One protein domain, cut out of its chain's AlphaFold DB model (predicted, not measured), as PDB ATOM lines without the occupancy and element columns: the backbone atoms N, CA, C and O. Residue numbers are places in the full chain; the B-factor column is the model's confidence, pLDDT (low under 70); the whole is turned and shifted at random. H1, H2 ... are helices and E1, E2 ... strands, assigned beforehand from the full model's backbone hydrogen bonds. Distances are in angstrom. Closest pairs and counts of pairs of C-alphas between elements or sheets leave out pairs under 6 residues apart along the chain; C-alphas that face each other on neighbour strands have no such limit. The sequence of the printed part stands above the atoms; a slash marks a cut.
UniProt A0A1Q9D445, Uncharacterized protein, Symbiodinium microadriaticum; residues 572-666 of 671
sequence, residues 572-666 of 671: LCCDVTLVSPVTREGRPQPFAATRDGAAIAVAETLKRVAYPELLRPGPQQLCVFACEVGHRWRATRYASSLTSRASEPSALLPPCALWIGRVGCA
ATOM      1  N   LEU A 572     117.433 118.956 132.823       91.31
ATOM      2  CA  LEU A 572     116.245 119.666 132.353       91.31
ATOM      3  C   LEU A 572     116.359 121.163 132.665       91.31
ATOM      4  O   LEU A 572     116.422 121.559 133.828       91.31
ATOM      5  N   CYS A 573     116.353 121.997 131.628       93.12
ATOM      6  CA  CYS A 573     116.324 123.450 131.748       93.12
ATOM      7  C   CYS A 573     114.868 123.931 131.705       93.12
ATOM      8  O   CYS A 573     114.287 124.088 130.631       93.12
ATOM      9  N   CYS A 574     114.272 124.138 132.881       93.88
ATOM     10  CA  CYS A 574     112.914 124.664 133.016       93.88
ATOM     11  C   CYS A 574     112.908 126.200 133.005       93.88
ATOM     12  O   CYS A 574     113.432 126.827 133.924       93.88
ATOM     13  N   ASP A 575     112.251 126.794 132.011       92.62
ATOM     14  CA  ASP A 575     111.899 128.215 131.966       92.62
ATOM     15  C   ASP A 575     110.406 128.385 132.277       92.62
ATOM     16  O   ASP A 575     109.579 127.615 131.788       92.62
ATOM     17  N   VAL A 576     110.042 129.388 133.080       92.38
ATOM     18  CA  VAL A 576     108.638 129.699 133.390       92.38
ATOM     19  C   VAL A 576     108.361 131.148 133.017       92.38
ATOM     20  O   VAL A 576     108.723 132.065 133.756       92.38
ATOM     21  N   THR A 577     107.706 131.344 131.875       93.88
ATOM     22  CA  THR A 577     107.432 132.665 131.303       93.88
ATOM     23  C   THR A 577     105.945 133.003 131.396       93.88
ATOM     24  O   THR A 577     105.075 132.290 130.888       93.88
ATOM     25  N   LEU A 578     105.653 134.135 132.033       95.00
ATOM     26  CA  LEU A 578     104.335 134.759 132.018       95.00
ATOM     27  C   LEU A 578     104.178 135.536 130.704       95.00
ATOM     28  O   LEU A 578     105.052 136.331 130.361       95.00
ATOM     29  N   VAL A 579     103.090 135.317 129.965       95.75
ATOM     30  CA  VAL A 579     102.834 136.003 128.687       95.75
ATOM     31  C   VAL A 579     101.518 136.767 128.722       95.75
ATOM     32  O   VAL A 579     100.543 136.334 129.331       95.75
ATOM     33  N   SER A 580     101.476 137.895 128.021       95.19
ATOM     34  CA  SER A 580     100.253 138.662 127.782       95.19
ATOM     35  C   SER A 580      99.856 138.539 126.305       95.19
ATOM     36  O   SER A 580     100.726 138.675 125.439       95.19
ATOM     37  N   PRO A 581      98.564 138.359 125.967       95.06
ATOM     38  CA  PRO A 581      98.070 138.485 124.595       95.06
ATOM     39  C   PRO A 581      98.082 139.933 124.081       95.06
ATOM     40  O   PRO A 581      97.675 140.187 122.946       95.06
ATOM     41  N   VAL A 582      98.521 140.886 124.906       95.25
ATOM     42  CA  VAL A 582      98.507 142.329 124.660       95.25
ATOM     43  C   VAL A 582      99.893 142.919 124.957       95.25
ATOM     44  O   VAL A 582     100.479 142.633 126.000       95.25
ATOM     45  N   THR A 583     100.422 143.737 124.050       91.06
ATOM     46  CA  THR A 583     101.661 144.504 124.237       91.06
ATOM     47  C   THR A 583     101.480 145.600 125.295       91.06
ATOM     48  O   THR A 583     100.361 145.915 125.714       91.06
ATOM     49  N   ARG A 584     102.584 146.234 125.705       89.88
ATOM     50  CA  ARG A 584     102.590 147.336 126.682       89.88
ATOM     51  C   ARG A 584     101.713 148.528 126.259       89.88
ATOM     52  O   ARG A 584     101.186 149.233 127.111       89.88
ATOM     53  N   GLU A 585     101.502 148.716 124.958       92.12
ATOM     54  CA  GLU A 585     100.693 149.784 124.349       92.12
ATOM     55  C   GLU A 585      99.197 149.427 124.245       92.12
ATOM     56  O   GLU A 585      98.441 150.114 123.555       92.12
ATOM     57  N   GLY A 586      98.751 148.323 124.854       93.56
ATOM     58  CA  GLY A 586      97.356 147.872 124.788       93.56
ATOM     59  C   GLY A 586      96.952 147.242 123.445       93.56
ATOM     60  O   GLY A 586      95.770 146.972 123.219       93.56
ATOM     61  N   ARG A 587      97.908 146.994 122.539       93.94
ATOM     62  CA  ARG A 587      97.666 146.369 121.227       93.94
ATOM     63  C   ARG A 587      97.759 144.846 121.345       93.94
ATOM     64  O   ARG A 587      98.598 144.365 122.093       93.94
ATOM     65  N   PRO A 588      96.947 144.048 120.633       92.94
ATOM     66  CA  PRO A 588      97.114 142.598 120.656       92.94
ATOM     67  C   PRO A 588      98.480 142.200 120.078       92.94
ATOM     68  O   PRO A 588      98.893 142.739 119.049       92.94
ATOM     69  N   GLN A 589      99.143 141.226 120.702       93.81
ATOM     70  CA  GLN A 589     100.311 140.553 120.123       93.81
ATOM     71  C   GLN A 589      99.950 139.949 118.746       93.81
ATOM     72  O   GLN A 589      98.777 139.609 118.519       93.81
ATOM     73  N   PRO A 590     100.911 139.776 117.814       92.69
ATOM     74  CA  PRO A 590     100.652 139.176 116.509       92.69
ATOM     75  C   PRO A 590      99.861 137.866 116.623       92.69
ATOM     76  O   PRO A 590     100.196 136.972 117.395       92.69
ATOM     77  N   PHE A 591      98.768 137.779 115.863       94.75
ATOM     78  CA  PHE A 591      97.788 136.684 115.869       94.75
ATOM     79  C   PHE A 591      96.991 136.456 117.172       94.75
ATOM     80  O   PHE A 591      95.979 135.758 117.104       94.75
ATOM     81  N   ALA A 592      97.321 137.078 118.312       94.12
ATOM     82  CA  ALA A 592      96.595 136.903 119.583       94.12
ATOM     83  C   ALA A 592      95.151 137.447 119.555       94.12
ATOM     84  O   ALA A 592      94.301 137.020 120.332       94.12
ATOM     85  N   ALA A 593      94.830 138.332 118.606       91.00
ATOM     86  CA  ALA A 593      93.450 138.743 118.323       91.00
ATOM     87  C   ALA A 593      92.611 137.675 117.583       91.00
ATOM     88  O   ALA A 593      91.392 137.808 117.502       91.00
ATOM     89  N   THR A 594      93.250 136.647 117.013       94.44
ATOM     90  CA  THR A 594      92.638 135.680 116.074       94.44
ATOM     91  C   THR A 594      92.887 134.208 116.420       94.44
ATOM     92  O   THR A 594      92.257 133.332 115.829       94.44
ATOM     93  N   ARG A 595      93.811 133.919 117.342       93.50
ATOM     94  CA  ARG A 595      94.264 132.573 117.704       93.50
ATOM     95  C   ARG A 595      94.631 132.530 119.189       93.50
ATOM     96  O   ARG A 595      95.593 133.177 119.595       93.50
ATOM     97  N   ASP A 596      93.898 131.733 119.967       90.25
ATOM     98  CA  ASP A 596      94.237 131.442 121.366       90.25
ATOM     99  C   ASP A 596      95.664 130.850 121.450       90.25
ATOM    100  O   ASP A 596      96.056 130.040 120.602       90.25
ATOM    101  N   GLY A 597      96.456 131.266 122.443       92.75
ATOM    102  CA  GLY A 597      97.829 130.783 122.638       92.75
ATOM    103  C   GLY A 597      98.872 131.340 121.663       92.75
ATOM    104  O   GLY A 597      99.991 130.830 121.616       92.75
ATOM    105  N   ALA A 598      98.556 132.378 120.879       94.81
ATOM    106  CA  ALA A 598      99.552 133.016 120.014       94.81
ATOM    107  C   ALA A 598     100.702 133.659 120.814       94.81
ATOM    108  O   ALA A 598     101.855 133.530 120.411       94.81
ATOM    109  N   ALA A 599     100.418 134.277 121.968       94.19
ATOM    110  CA  ALA A 599     101.454 134.845 122.836       94.19
ATOM    111  C   ALA A 599     102.368 133.760 123.429       94.19
ATOM    112  O   ALA A 599     103.584 133.938 123.486       94.19
ATOM    113  N   ILE A 600     101.799 132.601 123.780       95.25
ATOM    114  CA  ILE A 600     102.558 131.410 124.188       95.25
ATOM    115  C   ILE A 600     103.495 130.948 123.063       95.25
ATOM    116  O   ILE A 600     104.680 130.740 123.304       95.25
ATOM    117  N   ALA A 601     102.995 130.833 121.828       94.06
ATOM    118  CA  ALA A 601     103.802 130.404 120.684       94.06
ATOM    119  C   ALA A 601     104.934 131.397 120.340       94.06
ATOM    120  O   ALA A 601     106.041 130.974 119.995       94.06
ATOM    121  N   VAL A 602     104.681 132.706 120.471       93.25
ATOM    122  CA  VAL A 602     105.707 133.754 120.334       93.25
ATOM    123  C   VAL A 602     106.776 133.603 121.417       93.25
ATOM    124  O   VAL A 602     107.955 133.546 121.082       93.25
ATOM    125  N   ALA A 603     106.397 133.453 122.691       93.19
ATOM    126  CA  ALA A 603     107.360 133.263 123.776       93.19
ATOM    127  C   ALA A 603     108.168 131.961 123.636       93.19
ATOM    128  O   ALA A 603     109.381 131.976 123.832       93.19
ATOM    129  N   GLU A 604     107.541 130.856 123.219       94.31
ATOM    130  CA  GLU A 604     108.247 129.608 122.904       94.31
ATOM    131  C   GLU A 604     109.275 129.828 121.781       94.31
ATOM    132  O   GLU A 604     110.423 129.409 121.902       94.31
ATOM    133  N   THR A 605     108.906 130.546 120.714       94.75
ATOM    134  CA  THR A 605     109.834 130.890 119.622       94.75
ATOM    135  C   THR A 605     110.970 131.799 120.096       94.75
ATOM    136  O   THR A 605     112.120 131.558 119.741       94.75
ATOM    137  N   LEU A 606     110.694 132.789 120.948       94.69
ATOM    138  CA  LEU A 606     111.726 133.657 121.523       94.69
ATOM    139  C   LEU A 606     112.704 132.872 122.409       94.69
ATOM    140  O   LEU A 606     113.911 133.034 122.260       94.69
ATOM    141  N   LYS A 607     112.224 131.959 123.265       95.25
ATOM    142  CA  LYS A 607     113.090 131.093 124.090       95.25
ATOM    143  C   LYS A 607     113.886 130.100 123.233       95.25
ATOM    144  O   LYS A 607     115.061 129.876 123.507       95.25
ATOM    145  N   ARG A 608     113.301 129.575 122.149       94.25
ATOM    146  CA  ARG A 608     114.002 128.758 121.137       94.25
ATOM    147  C   ARG A 608     115.130 129.516 120.425       94.25
ATOM    148  O   ARG A 608     116.156 128.919 120.120       94.25
ATOM    149  N   VAL A 609     114.942 130.809 120.152       95.44
ATOM    150  CA  VAL A 609     115.959 131.678 119.530       95.44
ATOM    151  C   VAL A 609     117.013 132.141 120.542       95.44
ATOM    152  O   VAL A 609     118.175 132.280 120.174       95.44
ATOM    153  N   ALA A 610     116.633 132.342 121.808       94.81
ATOM    154  CA  ALA A 610     117.539 132.742 122.885       94.81
ATOM    155  C   ALA A 610     118.455 131.606 123.374       94.81
ATOM    156  O   ALA A 610     119.585 131.884 123.766       94.81
ATOM    157  N   TYR A 611     117.982 130.353 123.327       95.19
ATOM    158  CA  TYR A 611     118.703 129.169 123.816       95.19
ATOM    159  C   TYR A 611     118.885 128.084 122.731       95.19
ATOM    160  O   TYR A 611     118.415 126.949 122.890       95.19
ATOM    161  N   PRO A 612     119.533 128.392 121.589       94.62
ATOM    162  CA  PRO A 612     119.682 127.459 120.470       94.62
ATOM    163  C   PRO A 612     120.548 126.235 120.807       94.62
ATOM    164  O   PRO A 612     120.486 125.227 120.103       94.62
ATOM    165  N   GLU A 613     121.367 126.293 121.858       94.19
ATOM    166  CA  GLU A 613     122.109 125.158 122.411       94.19
ATOM    167  C   GLU A 613     121.197 124.121 123.081       94.19
ATOM    168  O   GLU A 613     121.412 122.929 122.868       94.19
ATOM    169  N   LEU A 614     120.131 124.548 123.771       94.31
ATOM    170  CA  LEU A 614     119.154 123.664 124.428       94.31
ATOM    171  C   LEU A 614     118.176 122.988 123.445       94.31
ATOM    172  O   LEU A 614     117.306 122.218 123.853       94.31
ATOM    173  N   LEU A 615     118.294 123.294 122.148       91.94
ATOM    174  CA  LEU A 615     117.560 122.643 121.057       91.94
ATOM    175  C   LEU A 615     118.402 121.611 120.298       91.94
ATOM    176  O   LEU A 615     117.880 120.909 119.427       91.94
ATOM    177  N   ARG A 616     119.708 121.530 120.574       93.25
ATOM    178  CA  ARG A 616     120.592 120.546 119.941       93.25
ATOM    179  C   ARG A 616     120.402 119.193 120.630       93.25
ATOM    180  O   ARG A 616     120.366 119.163 121.857       93.25
ATOM    181  N   PRO A 617     120.349 118.069 119.892       91.19
ATOM    182  CA  PRO A 617     120.366 116.743 120.502       91.19
ATOM    183  C   PRO A 617     121.592 116.589 121.412       91.19
ATOM    184  O   PRO A 617     122.732 116.631 120.949       91.19
ATOM    185  N   GLY A 618     121.352 116.453 122.714       93.31
ATOM    186  CA  GLY A 618     122.388 116.518 123.737       93.31
ATOM    187  C   GLY A 618     121.815 116.334 125.145       93.31
ATOM    188  O   GLY A 618     120.616 116.118 125.294       93.31
ATOM    189  N   PRO A 619     122.655 116.422 126.188       92.56
ATOM    190  CA  PRO A 619     122.263 116.173 127.577       92.56
ATOM    191  C   PRO A 619     121.438 117.304 128.217       92.56
ATOM    192  O   PRO A 619     121.288 117.316 129.433       92.56
ATOM    193  N   GLN A 620     120.953 118.283 127.450       94.00
ATOM    194  CA  GLN A 620     120.175 119.411 127.961       94.00
ATOM    195  C   GLN A 620     118.900 119.571 127.134       94.00
ATOM    196  O   GLN A 620     118.977 119.667 125.911       94.00
ATOM    197  N   GLN A 621     117.741 119.605 127.797       92.19
ATOM    198  CA  GLN A 621     116.443 119.850 127.156       92.19
ATOM    199  C   GLN A 621     115.805 121.135 127.693       92.19
ATOM    200  O   GLN A 621     115.751 121.335 128.909       92.19
ATOM    201  N   LEU A 622     115.269 121.974 126.802       93.62
ATOM    202  CA  LEU A 622     114.470 123.146 127.169       93.62
ATOM    203  C   LEU A 622     112.997 122.768 127.391       93.62
ATOM    204  O   LEU A 622     112.304 122.332 126.471       93.62
ATOM    205  N   CYS A 623     112.496 123.020 128.599       92.38
ATOM    206  CA  CYS A 623     111.083 122.908 128.946       92.38
ATOM    207  C   CYS A 623     110.534 124.305 129.259       92.38
ATOM    208  O   CYS A 623     110.968 124.930 130.226       92.38
ATOM    209  N   VAL A 624     109.609 124.810 128.437       91.12
ATOM    210  CA  VAL A 624     108.998 126.136 128.630       91.12
ATOM    211  C   VAL A 624     107.596 125.960 129.198       91.12
ATOM    212  O   VAL A 624     106.708 125.402 128.550       91.12
ATOM    213  N   PHE A 625     107.383 126.477 130.403       92.44
ATOM    214  CA  PHE A 625     106.069 126.612 131.016       92.44
ATOM    215  C   PHE A 625     105.547 128.010 130.719       92.44
ATOM    216  O   PHE A 625     106.107 129.001 131.188       92.44
ATOM    217  N   ALA A 626     104.474 128.090 129.937       91.19
ATOM    218  CA  ALA A 626     103.879 129.357 129.544       91.19
ATOM    219  C   ALA A 626     102.486 129.502 130.158       91.19
ATOM    220  O   ALA A 626     101.625 128.629 130.010       91.19
ATOM    221  N   CYS A 627     102.251 130.624 130.834       92.31
ATOM    222  CA  CYS A 627     100.931 130.990 131.334       92.31
ATOM    223  C   CYS A 627     100.501 132.311 130.699       92.31
ATOM    224  O   CYS A 627     101.184 133.323 130.854       92.31
ATOM    225  N   GLU A 628      99.390 132.284 129.959       92.19
ATOM    226  CA  GLU A 628      98.826 133.471 129.320       92.19
ATOM    227  C   GLU A 628      97.832 134.157 130.261       92.19
ATOM    228  O   GLU A 628      96.853 133.549 130.697       92.19
ATOM    229  N   VAL A 629      98.094 135.427 130.574       90.06
ATOM    230  CA  VAL A 629      97.270 136.253 131.460       90.06
ATOM    231  C   VAL A 629      96.388 137.163 130.614       90.06
ATOM    232  O   VAL A 629      96.878 138.058 129.930       90.06
ATOM    233  N   GLY A 630      95.074 136.935 130.647       83.81
ATOM    234  CA  GLY A 630      94.098 137.816 130.006       83.81
ATOM    235  C   GLY A 630      92.768 137.137 129.673       83.81
ATOM    236  O   GLY A 630      92.704 135.977 129.273       83.81
ATOM    237  N   HIS A 631      91.670 137.883 129.783       65.75
ATOM    238  CA  HIS A 631      90.300 137.349 129.713       65.75
ATOM    239  C   HIS A 631      89.783 136.946 128.312       65.75
ATOM    240  O   HIS A 631      88.587 136.719 128.151       65.75
ATOM    241  N   ARG A 632      90.632 136.877 127.275       61.09
ATOM    242  CA  ARG A 632      90.173 136.764 125.871       61.09
ATOM    243  C   ARG A 632      89.973 135.343 125.326       61.09
ATOM    244  O   ARG A 632      89.372 135.214 124.261       61.09
ATOM    245  N   TRP A 633      90.418 134.299 126.026       47.31
ATOM    246  CA  TRP A 633      90.337 132.916 125.528       47.31
ATOM    247  C   TRP A 633      88.900 132.402 125.389       47.31
ATOM    248  O   TRP A 633      88.131 132.396 126.354       47.31
ATOM    249  N   ARG A 634      88.564 131.852 124.215       43.94
ATOM    250  CA  ARG A 634      87.324 131.078 124.029       43.94
ATOM    251  C   ARG A 634      87.606 129.601 124.305       43.94
ATOM    252  O   ARG A 634      88.319 128.936 123.565       43.94
ATOM    253  N   ALA A 635      87.013 129.070 125.375       37.12
ATOM    254  CA  ALA A 635      87.418 127.811 126.019       37.12
ATOM    255  C   ALA A 635      87.309 126.503 125.188       37.12
ATOM    256  O   ALA A 635      87.616 125.432 125.704       37.12
ATOM    257  N   THR A 636      86.863 126.540 123.931       33.16
ATOM    258  CA  THR A 636      86.338 125.371 123.199       33.16
ATOM    259  C   THR A 636      87.323 124.616 122.296       33.16
ATOM    260  O   THR A 636      86.888 123.676 121.633       33.16
ATOM    261  N   ARG A 637      88.620 124.971 122.226       34.53
ATOM    262  CA  ARG A 637      89.566 124.310 121.286       34.53
ATOM    263  C   ARG A 637      90.832 123.660 121.856       34.53
ATOM    264  O   ARG A 637      91.317 122.724 121.231       34.53
ATOM    265  N   TYR A 638      91.377 124.097 122.994       34.75
ATOM    266  CA  TYR A 638      92.710 123.624 123.425       34.75
ATOM    267  C   TYR A 638      92.717 122.386 124.339       34.75
ATOM    268  O   TYR A 638      93.633 121.572 124.236       34.75
ATOM    269  N   ALA A 639      91.697 122.189 125.185       29.83
ATOM    270  CA  ALA A 639      91.667 121.082 126.153       29.83
ATOM    271  C   ALA A 639      91.779 119.692 125.490       29.83
ATOM    272  O   ALA A 639      92.515 118.832 125.969       29.83
ATOM    273  N   SER A 640      91.122 119.506 124.341       28.22
ATOM    274  CA  SER A 640      91.135 118.257 123.566       28.22
ATOM    275  C   SER A 640      92.515 117.871 123.018       28.22
ATOM    276  O   SER A 640      92.750 116.694 122.774       28.22
ATOM    277  N   SER A 641      93.422 118.839 122.834       32.34
ATOM    278  CA  SER A 641      94.792 118.605 122.341       32.34
ATOM    279  C   SER A 641      95.735 118.109 123.448       32.34
ATOM    280  O   SER A 641      96.726 117.428 123.180       32.34
ATOM    281  N   LEU A 642      95.418 118.425 124.710       31.83
ATOM    282  CA  LEU A 642      96.165 117.955 125.877       31.83
ATOM    283  C   LEU A 642      95.744 116.532 126.260       31.83
ATOM    284  O   LEU A 642      96.608 115.675 126.445       31.83
ATOM    285  N   THR A 643      94.439 116.237 126.303       33.44
ATOM    286  CA  THR A 643      93.955 114.882 126.619       33.44
ATOM    287  C   THR A 643      94.357 113.845 125.572       33.44
ATOM    288  O   THR A 643      94.726 112.742 125.959       33.44
ATOM    289  N   SER A 644      94.379 114.189 124.278       30.39
ATOM    290  CA  SER A 644      94.817 113.264 123.220       30.39
ATOM    291  C   SER A 644      96.322 112.975 123.217       30.39
ATOM    292  O   SER A 644      96.744 111.972 122.652       30.39
ATOM    293  N   ARG A 645      97.148 113.846 123.819       34.69
ATOM    294  CA  ARG A 645      98.605 113.646 123.949       34.69
ATOM    295  C   ARG A 645      98.999 112.962 125.256       34.69
ATOM    296  O   ARG A 645      99.984 112.237 125.285       34.69
ATOM    297  N   ALA A 646      98.224 113.155 126.323       33.31
ATOM    298  CA  ALA A 646      98.439 112.480 127.604       33.31
ATOM    299  C   ALA A 646      98.052 110.984 127.589       33.31
ATOM    300  O   ALA A 646      98.357 110.270 128.542       33.31
ATOM    301  N   SER A 647      97.372 110.509 126.538       30.97
ATOM    302  CA  SER A 647      96.843 109.143 126.433       30.97
ATOM    303  C   SER A 647      97.717 108.140 125.665       30.97
ATOM    304  O   SER A 647      97.337 106.973 125.602       30.97
ATOM    305  N   GLU A 648      98.850 108.538 125.072       32.09
ATOM    306  CA  GLU A 648      99.746 107.615 124.346       32.09
ATOM    307  C   GLU A 648     100.842 107.033 125.268       32.09
ATOM    308  O   GLU A 648     101.762 107.759 125.643       32.09
ATOM    309  N   PRO A 649     100.828 105.725 125.619       30.66
ATOM    310  CA  PRO A 649     101.708 105.182 126.670       30.66
ATOM    311  C   PRO A 649     103.188 104.988 126.292       30.66
ATOM    312  O   PRO A 649     103.940 104.421 127.085       30.66
ATOM    313  N   SER A 650     103.603 105.391 125.086       30.25
ATOM    314  CA  SER A 650     104.885 104.983 124.480       30.25
ATOM    315  C   SER A 650     105.718 106.130 123.902       30.25
ATOM    316  O   SER A 650     106.804 105.881 123.375       30.25
ATOM    317  N   ALA A 651     105.250 107.377 123.983       32.31
ATOM    318  CA  ALA A 651     106.043 108.524 123.566       32.31
ATOM    319  C   ALA A 651     107.075 108.877 124.652       32.31
ATOM    320  O   ALA A 651     106.719 109.331 125.741       32.31
ATOM    321  N   LEU A 652     108.367 108.734 124.334       41.06
ATOM    322  CA  LEU A 652     109.379 109.594 124.954       41.06
ATOM    323  C   LEU A 652     108.942 111.045 124.724       41.06
ATOM    324  O   LEU A 652     108.523 111.380 123.612       41.06
ATOM    325  N   LEU A 653     109.018 111.889 125.758       37.50
ATOM    326  CA  LEU A 653     108.666 113.301 125.614       37.50
ATOM    327  C   LEU A 653     109.480 113.895 124.450       37.50
ATOM    328  O   LEU A 653     110.705 113.746 124.444       37.50
ATOM    329  N   PRO A 654     108.841 114.539 123.452       39.56
ATOM    330  CA  PRO A 654     109.589 115.249 122.425       39.56
ATOM    331  C   PRO A 654     110.434 116.339 123.105       39.56
ATOM    332  O   PRO A 654     109.978 116.893 124.109       39.56
ATOM    333  N   PRO A 655     111.618 116.696 122.566       38.62
ATOM    334  CA  PRO A 655     112.658 117.469 123.270       38.62
ATOM    335  C   PRO A 655     112.294 118.923 123.635       38.62
ATOM    336  O   PRO A 655     113.150 119.696 124.055       38.62
ATOM    337  N   CYS A 656     111.028 119.311 123.464       41.28
ATOM    338  CA  CYS A 656     110.429 120.495 124.060       41.28
ATOM    339  C   CYS A 656     109.009 120.133 124.530       41.28
ATOM    340  O   CYS A 656     108.087 120.029 123.714       41.28
ATOM    341  N   ALA A 657     108.819 119.953 125.836       40.16
ATOM    342  CA  ALA A 657     107.490 119.827 126.425       40.16
ATOM    343  C   ALA A 657     106.940 121.228 126.745       40.16
ATOM    344  O   ALA A 657     107.498 121.941 127.572       40.16
ATOM    345  N   LEU A 658     105.846 121.620 126.085       44.31
ATOM    346  CA  LEU A 658     105.103 122.844 126.396       44.31
ATOM    347  C   LEU A 658     103.931 122.501 127.320       44.31
ATOM    348  O   LEU A 658     103.039 121.743 126.930       44.31
ATOM    349  N   TRP A 659     103.904 123.092 128.515       43.62
ATOM    350  CA  TRP A 659     102.752 123.035 129.420       43.62
ATOM    351  C   TRP A 659     102.051 124.395 129.463       43.62
ATOM    352  O   TRP A 659     102.699 125.427 129.641       43.62
ATOM    353  N   ILE A 660     100.725 124.382 129.298       47.75
ATOM    354  CA  ILE A 660      99.884 125.583 129.226       47.75
ATOM    355  C   ILE A 660      99.000 125.642 130.473       47.75
ATOM    356  O   ILE A 660      98.035 124.885 130.596       47.75
ATOM    357  N   GLY A 661      99.330 126.549 131.392       38.56
ATOM    358  CA  GLY A 661      98.521 126.831 132.577       38.56
ATOM    359  C   GLY A 661      97.494 127.932 132.307       38.56
ATOM    360  O   GLY A 661      97.835 128.965 131.732       38.56
ATOM    361  N   ARG A 662      96.245 127.743 132.754       43.78
ATOM    362  CA  ARG A 662      95.211 128.790 132.732       43.78
ATOM    363  C   ARG A 662      95.151 129.495 134.084       43.78
ATOM    364  O   ARG A 662      94.739 128.888 135.066       43.78
ATOM    365  N   VAL A 663      95.435 130.793 134.093       43.66
ATOM    366  CA  VAL A 663      95.097 131.706 135.193       43.66
ATOM    367  C   VAL A 663      94.023 132.655 134.679       43.66
ATOM    368  O   VAL A 663      94.191 133.289 133.642       43.66
ATOM    369  N   GLY A 664      92.887 132.731 135.367       37.59
ATOM    370  CA  GLY A 664      91.801 133.624 134.976       37.59
ATOM    371  C   GLY A 664      91.022 134.100 136.186       37.59
ATOM    372  O   GLY A 664      90.346 133.301 136.828       37.59
ATOM    373  N   CYS A 665      91.094 135.398 136.470       35.19
ATOM    374  CA  CYS A 665      90.323 136.015 137.542       35.19
ATOM    375  C   CYS A 665      88.818 135.861 137.260       35.19
ATOM    376  O   CYS A 665      88.328 136.238 136.193       35.19
ATOM    377  N   ALA A 666      88.070 135.305 138.210       33.53
ATOM    378  CA  ALA A 666      86.620 135.202 138.104       33.53
ATOM    379  C   ALA A 666      85.980 136.561 138.437       33.53
ATOM    380  O   ALA A 666      85.556 136.803 139.564       33.53
TER     381      ALA A 666
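AT A GLANCE: This is residues 572 to 666 of the 671 residues of an uncharacterized protein of Symbiodinium microadriaticum (UniProt A0A1Q9D445). A small three-stranded sheet has H1 packed over one face; beyond its edge E3, H2 sits in a wide loop whose residues 643 to 653 stick out. The 95 printed residues include E1, H1, E2, H2, E3 in turn, under half in these elements, class mixed. The sheet, E1 E2 E3, is parallel. It is only just compact, close to loose: radius of gyration of the C-alphas 14.6 A, spans 40 by 31 by 21 A.

IN THESE COORDINATES: Find C-alpha 572 at (116.245, 119.666, 132.353), where E1, residues 572 to 579, begins. Next come H1, 598 to 610, 18.2 A long, and E2, 620 to 629, 28.6 A. After H2, 639 to 646, E3, 658 to 663, ends at C-alpha 663 (95.097, 131.706, 135.193).

HOW THE PARTS SIT: Within hydrogen-bond range look at N 573 and O 621, 2.9 A, between E1 and E2, and N 626 and O 659, 3.2 A, between E2 and E3. H1 is on the sheet, height 8.7 A; its closest C-alphas to E2 are Ile 600 and Ala 626, 5.9 A. H2 is not on it. H1 has every O i to N i+4 pair within range, H2 3 of 4.

THE WHOLE: The printed part has no cut; links E1 to H1 and H2 to E3 are long. Residues 631 to 666 are under pLDDT 70.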